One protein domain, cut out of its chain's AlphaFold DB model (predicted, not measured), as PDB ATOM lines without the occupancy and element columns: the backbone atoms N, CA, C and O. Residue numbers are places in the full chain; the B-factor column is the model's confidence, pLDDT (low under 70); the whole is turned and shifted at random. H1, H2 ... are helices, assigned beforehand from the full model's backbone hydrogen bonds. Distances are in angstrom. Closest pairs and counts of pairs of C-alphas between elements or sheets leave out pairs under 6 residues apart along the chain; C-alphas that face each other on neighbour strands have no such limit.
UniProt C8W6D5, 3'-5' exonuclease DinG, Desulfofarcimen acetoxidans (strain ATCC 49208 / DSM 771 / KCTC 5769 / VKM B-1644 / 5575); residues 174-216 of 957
ATOM      1  N   PRO A 174     -26.466 -95.932  16.356       82.50
ATOM      2  CA  PRO A 174     -26.732 -94.708  15.601       82.50
ATOM      3  C   PRO A 174     -28.149 -94.615  15.025       82.50
ATOM      4  O   PRO A 174     -28.744 -93.541  15.036       82.50
ATOM      5  N   GLU A 175     -28.712 -95.729  14.547       81.38
ATOM      6  CA  GLU A 175     -30.068 -95.755  13.988       81.38
ATOM      7  C   GLU A 175     -31.130 -95.426  15.049       81.38
ATOM      8  O   GLU A 175     -32.043 -94.634  14.800       81.38
ATOM      9  N   LEU A 176     -30.983 -95.982  16.255       84.44
ATOM     10  CA  LEU A 176     -31.889 -95.727  17.373       84.44
ATOM     11  C   LEU A 176     -31.807 -94.262  17.826       84.44
ATOM     12  O   LEU A 176     -32.843 -93.633  18.044       84.44
ATOM     13  N   LEU A 177     -30.601 -93.685  17.871       85.69
ATOM     14  CA  LEU A 177     -30.394 -92.264  18.173       85.69
ATOM     15  C   LEU A 177     -31.072 -91.340  17.149       85.69
ATOM     16  O   LEU A 177     -31.695 -90.350  17.533       85.69
ATOM     17  N   VAL A 178     -30.993 -91.664  15.854       83.00
ATOM     18  CA  VAL A 178     -31.676 -90.902  14.793       83.00
ATOM     19  C   VAL A 178     -33.198 -90.994  14.946       83.00
ATOM     20  O   VAL A 178     -33.887 -89.974  14.871       83.00
ATOM     21  N   LYS A 179     -33.736 -92.193  15.209       85.00
ATOM     22  CA  LYS A 179     -35.178 -92.402  15.424       85.00
ATOM     23  C   LYS A 179     -35.685 -91.652  16.666       85.00
ATOM     24  O   LYS A 179     -36.734 -91.016  16.588       85.00
ATOM     25  N   LEU A 180     -34.924 -91.644  17.764       87.00
ATOM     26  CA  LEU A 180     -35.229 -90.845  18.959       87.00
ATOM     27  C   LEU A 180     -35.239 -89.344  18.660       87.00
ATOM     28  O   LEU A 180     -36.171 -88.641  19.049       87.00
ATOM     29  N   ASN A 181     -34.238 -88.853  17.923       85.75
ATOM     30  CA  ASN A 181     -34.171 -87.448  17.528       85.75
ATOM     31  C   ASN A 181     -35.392 -87.034  16.694       85.75
ATOM     32  O   ASN A 181     -35.924 -85.949  16.888       85.75
ATOM     33  N   ASN A 182     -35.885 -87.906  15.809       84.06
ATOM     34  CA  ASN A 182     -37.090 -87.631  15.022       84.06
ATOM     35  C   ASN A 182     -38.354 -87.510  15.885       84.06
ATOM     36  O   ASN A 182     -39.170 -86.632  15.617       84.06
ATOM     37  N   ILE A 183     -38.517 -88.352  16.913       85.56
ATOM     38  CA  ILE A 183     -39.639 -88.236  17.861       85.56
ATOM     39  C   ILE A 183     -39.546 -86.905  18.614       85.56
ATOM     40  O   ILE A 183     -40.525 -86.167  18.691       85.56
ATOM     41  N   LEU A 184     -38.360 -86.572  19.129       84.25
ATOM     42  CA  LEU A 184     -38.155 -85.391  19.970       84.25
ATOM     43  C   LEU A 184     -38.133 -84.074  19.179       84.25
ATOM     44  O   LEU A 184     -38.506 -83.035  19.720       84.25
ATOM     45  N   ASN A 185     -37.793 -84.094  17.886       82.56
ATOM     46  CA  ASN A 185     -37.906 -82.920  17.012       82.56
ATOM     47  C   ASN A 185     -39.359 -82.480  16.784       82.56
ATOM     48  O   ASN A 185     -39.596 -81.317  16.472       82.56
ATOM     49  N   LYS A 186     -40.339 -83.368  16.997       81.19
ATOM     50  CA  LYS A 186     -41.769 -83.021  16.987       81.19
ATOM     51  C   LYS A 186     -42.236 -82.369  18.302       81.19
ATOM     52  O   LYS A 186     -43.437 -82.213  18.507       81.19
ATOM     53  N   THR A 187     -41.302 -82.010  19.194       76.75
ATOM     54  CA  THR A 187     -41.566 -81.383  20.502       76.75
ATOM     55  C   THR A 187     -40.656 -80.181  20.768       76.75
ATOM     56  O   THR A 187     -39.716 -80.286  21.557       76.75
ATOM     57  N   PRO A 188     -40.923 -79.018  20.146       67.88
ATOM     58  CA  PRO A 188     -40.076 -77.832  20.299       67.88
ATOM     59  C   PRO A 188     -40.009 -77.300  21.742       67.88
ATOM     60  O   PRO A 188     -39.047 -76.630  22.100       67.88
ATOM     61  N   GLU A 189     -40.991 -77.626  22.586       70.00
ATOM     62  CA  GLU A 189     -41.063 -77.198  23.991       70.00
ATOM     63  C   GLU A 189     -40.256 -78.087  24.958       70.00
ATOM     64  O   GLU A 189     -40.121 -77.759  26.135       70.00
ATOM     65  N   SER A 190     -39.744 -79.240  24.509       76.88
ATOM     66  CA  SER A 190     -39.103 -80.215  25.397       76.88
ATOM     67  C   SER A 190     -37.612 -79.925  25.592       76.88
ATOM     68  O   SER A 190     -36.868 -79.965  24.615       76.88
ATOM     69  N   PRO A 191     -37.107 -79.773  26.832       76.31
ATOM     70  CA  PRO A 191     -35.673 -79.621  27.092       76.31
ATOM     71  C   PRO A 191     -34.800 -80.763  26.545       76.31
ATOM     72  O   PRO A 191     -33.622 -80.569  26.229       76.31
ATOM     73  N   LEU A 192     -35.388 -81.956  26.401       81.69
ATOM     74  CA  LEU A 192     -34.724 -83.162  25.903       81.69
ATOM     75  C   LEU A 192     -34.258 -83.027  24.448       81.69
ATOM     76  O   LEU A 192     -33.269 -83.661  24.077       81.69
ATOM     77  N   ILE A 193     -34.926 -82.198  23.634       81.94
ATOM     78  CA  ILE A 193     -34.549 -81.996  22.229       81.94
ATOM     79  C   ILE A 193     -33.121 -81.450  22.125       81.94
ATOM     80  O   ILE A 193     -32.314 -81.970  21.359       81.94
ATOM     81  N   ASN A 194     -32.768 -80.480  22.971       79.69
ATOM     82  CA  ASN A 194     -31.462 -79.824  22.964       79.69
ATOM     83  C   ASN A 194     -30.357 -80.798  23.384       79.69
ATOM     84  O   ASN A 194     -29.279 -80.838  22.785       79.69
ATOM     85  N   PHE A 195     -30.644 -81.633  24.387       82.56
ATOM     86  CA  PHE A 195     -29.744 -82.700  24.808       82.56
ATOM     87  C   PHE A 195     -29.498 -83.706  23.672       82.56
ATOM     88  O   PHE A 195     -28.346 -84.023  23.363       82.56
ATOM     89  N   MET A 196     -30.561 -84.152  22.996       81.81
ATOM     90  CA  MET A 196     -30.472 -85.141  21.918       81.81
ATOM     91  C   MET A 196     -29.843 -84.597  20.634       81.81
ATOM     92  O   MET A 196     -29.035 -85.290  20.013       81.81
ATOM     93  N   GLN A 197     -30.111 -83.349  20.257       78.25
ATOM     94  CA  GLN A 197     -29.424 -82.681  19.147       78.25
ATOM     95  C   GLN A 197     -27.917 -82.576  19.421       78.25
ATOM     96  O   GLN A 197     -27.099 -82.854  18.543       78.25
ATOM     97  N   GLY A 198     -27.531 -82.279  20.666       77.12
ATOM     98  CA  GLY A 198     -26.132 -82.259  21.092       77.12
ATOM     99  C   GLY A 198     -25.432 -83.627  21.091       77.12
ATOM    100  O   GLY A 198     -24.202 -83.663  21.000       77.12
ATOM    101  N   LEU A 199     -26.182 -84.731  21.203       73.19
ATOM    102  CA  LEU A 199     -25.686 -86.114  21.098       73.19
ATOM    103  C   LEU A 199     -25.593 -86.598  19.646       73.19
ATOM    104  O   LEU A 199     -24.690 -87.350  19.293       73.19
ATOM    105  N   THR A 200     -26.537 -86.175  18.807       70.56
ATOM    106  CA  THR A 200     -26.664 -86.624  17.416       70.56
ATOM    107  C   THR A 200     -25.857 -85.780  16.428       70.56
ATOM    108  O   THR A 200     -25.605 -86.219  15.298       70.56
ATOM    109  N   ALA A 201     -25.388 -84.605  16.861       67.62
ATOM    110  CA  ALA A 201     -24.427 -83.776  16.144       67.62
ATOM    111  C   ALA A 201     -23.174 -84.595  15.770       67.62
ATOM    112  O   ALA A 201     -22.426 -85.056  16.627       67.62
ATOM    113  N   GLY A 202     -22.957 -84.805  14.468       62.59
ATOM    114  CA  GLY A 202     -21.863 -85.621  13.920       62.59
ATOM    115  C   GLY A 202     -22.262 -87.061  13.570       62.59
ATOM    116  O   GLY A 202     -21.932 -87.521  12.477       62.59
ATOM    117  N   VAL A 203     -23.048 -87.738  14.415       67.69
ATOM    118  CA  VAL A 203     -23.552 -89.107  14.160       67.69
ATOM    119  C   VAL A 203     -24.525 -89.120  12.982       67.69
ATOM    120  O   VAL A 203     -24.377 -89.917  12.060       67.69
ATOM    121  N   VAL A 204     -25.469 -88.176  12.963       60.94
ATOM    122  CA  VAL A 204     -26.465 -88.028  11.889       60.94
ATOM    123  C   VAL A 204     -25.791 -87.712  10.554       60.94
ATOM    124  O   VAL A 204     -26.110 -88.318   9.534       60.94
ATOM    125  N   LYS A 205     -24.811 -86.797  10.568       60.69
ATOM    126  CA  LYS A 205     -24.065 -86.387   9.372       60.69
ATOM    127  C   LYS A 205     -23.331 -87.581   8.753       60.69
ATOM    128  O   LYS A 205     -23.446 -87.800   7.554       60.69
ATOM    129  N   ASN A 206     -22.657 -88.393   9.568       60.94
ATOM    130  CA  ASN A 206     -21.937 -89.583   9.105       60.94
ATOM    131  C   ASN A 206     -22.878 -90.728   8.688       60.94
ATOM    132  O   ASN A 206     -22.588 -91.436   7.727       60.94
ATOM    133  N   TYR A 207     -24.022 -90.886   9.363       63.16
ATOM    134  CA  TYR A 207     -25.031 -91.888   9.013       63.16
ATOM    135  C   TYR A 207     -25.659 -91.606   7.639       63.16
ATOM    136  O   TYR A 207     -25.670 -92.492   6.787       63.16
ATOM    137  N   PHE A 208     -26.091 -90.370   7.366       58.78
ATOM    138  CA  PHE A 208     -26.633 -90.000   6.050       58.78
ATOM    139  C   PHE A 208     -25.581 -90.049   4.929       58.78
ATOM    140  O   PHE A 208     -25.902 -90.443   3.810       58.78
ATOM    141  N   LEU A 209     -24.314 -89.729   5.227       56.88
ATOM    142  CA  LEU A 209     -23.202 -89.870   4.275       56.88
ATOM    143  C   LEU A 209     -22.889 -91.335   3.919       56.88
ATOM    144  O   LEU A 209     -22.328 -91.592   2.859       56.88
ATOM    145  N   SER A 210     -23.276 -92.301   4.762       55.03
ATOM    146  CA  SER A 210     -23.065 -93.735   4.507       55.03
ATOM    147  C   SER A 210     -24.033 -94.348   3.481       55.03
ATOM    148  O   SER A 210     -23.935 -95.538   3.186       55.03
ATOM    149  N   GLY A 211     -24.984 -93.565   2.949       41.81
ATOM    150  CA  GLY A 211     -25.934 -94.007   1.922       41.81
ATOM    151  C   GLY A 211     -26.961 -95.044   2.394       41.81
ATOM    152  O   GLY A 211     -27.727 -95.559   1.580       41.81
ATOM    153  N   ARG A 212     -27.001 -95.362   3.695       43.97
ATOM    154  CA  ARG A 212     -28.007 -96.263   4.266       43.97
ATOM    155  C   ARG A 212     -29.363 -95.549   4.287       43.97
ATOM    156  O   ARG A 212     -29.446 -94.462   4.864       43.97
ATOM    157  N   PRO A 213     -30.425 -96.115   3.685       40.62
ATOM    158  CA  PRO A 213     -31.757 -95.551   3.839       40.62
ATOM    159  C   PRO A 213     -32.105 -95.491   5.331       40.62
ATOM    160  O   PRO A 213     -31.674 -96.346   6.110       40.62
ATOM    161  N   LEU A 214     -32.892 -94.490   5.738       43.31
ATOM    162  CA  LEU A 214     -33.646 -94.582   6.988       43.31
ATOM    163  C   LEU A 214     -34.530 -95.820   6.840       43.31
ATOM    164  O   LEU A 214     -35.557 -95.767   6.164       43.31
ATOM    165  N   VAL A 215     -34.075 -96.957   7.369       38.12
ATOM    166  CA  VAL A 215     -34.861 -98.185   7.376       38.12
ATOM    167  C   VAL A 215     -36.187 -97.826   8.029       38.12
ATOM    168  O   VAL A 215     -36.221 -97.095   9.027       38.12
ATOM    169  N   GLY A 216     -37.273 -98.259   7.388       44.03
ATOM    170  CA  GLY A 216     -38.631 -97.991   7.828       44.03
ATOM    171  C   GLY A 216     -38.874 -98.444   9.267       44.03
ATOM    172  O   GLY A 216     -37.986 -98.875  10.001       44.03
TER     173      GLY A 216
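This is residues 174 to 216 of the 957 residues of the protein "3'-5' exonuclease DinG" of Desulfofarcimen acetoxidans (strain ATCC 49208 / DSM 771 / KCTC 5769 / VKM B-1644 / 5575) (UniProt C8W6D5). The main picture is a short helical hairpin, H1 and H2 side by side and running opposite ways, with a small third helix, H3, following H2 and set across the beginning of H1. The turn between H1 and H2 sticks out at one end with residues 186 to 191, of which Pro 191 belongs to H2, and a tail without a named element, residues 210 to 216, follows H3 at the other end. The printed part has 43 residues with three named helices, in the order H1, H2, H3, and no named strand; the class is all helix. The whole is only just compact, close to loose, with a radius of gyration of the C-alphas of 10.6 A, and the C-alphas span 32 by 21 by 13 A.

H1, residues 174 to 185, touches H2, residues 191 to 200, with 11 pairs of C-alphas within 8 A. Their closest C-alphas are those of Leu 184 and Ile 193, 5.4 A apart. The two form a helical hairpin: they run opposite ways at a shallow tilt of 30 degrees, and their centres are 9.9 A apart. H3, residues 203 to 209, touches H1 at residues 174 to 178 alone, with 4 pairs of C-alphas within 8 A. The closest C-alphas there are those of Pro 174 and Val 203, 6.6 A apart. The lines of H1 and H3 are about perpendicular at 72 degrees, only just past a steep tilt. H2 and H3 meet only through their link. In H1 and H3 every O i to N i+4 pair is within hydrogen-bond range; in H2 it is 5 of 6.

H1 begins at C-alpha 174, at (-26.732, -94.708, 15.601), and measures 16.3 A from first to last C-alpha. H2 begins at C-alpha 191, at (-35.673, -79.621, 27.092), and measures 15.0 A. H3 measures 9.9 A and ends at C-alpha 209, at (-23.202, -89.870, 4.275).

The two C-alphas farthest apart are those of Glu 189 and Gly 211, at 31.6 A, while the first and last printed C-alphas, those of Pro 174 and Gly 216, are 14.6 A apart. The printed part has no cut. The link from H1 to H2, with 5 residues, and the link from H2 to H3, with 2 residues, are both tight. The mean pLDDT of the printed part is 70.5. The model's confidence is low, under 70, at residue 188 and at residues 201 to 216; the mean is 84 in H1, 78 in H2 and 61 in H3.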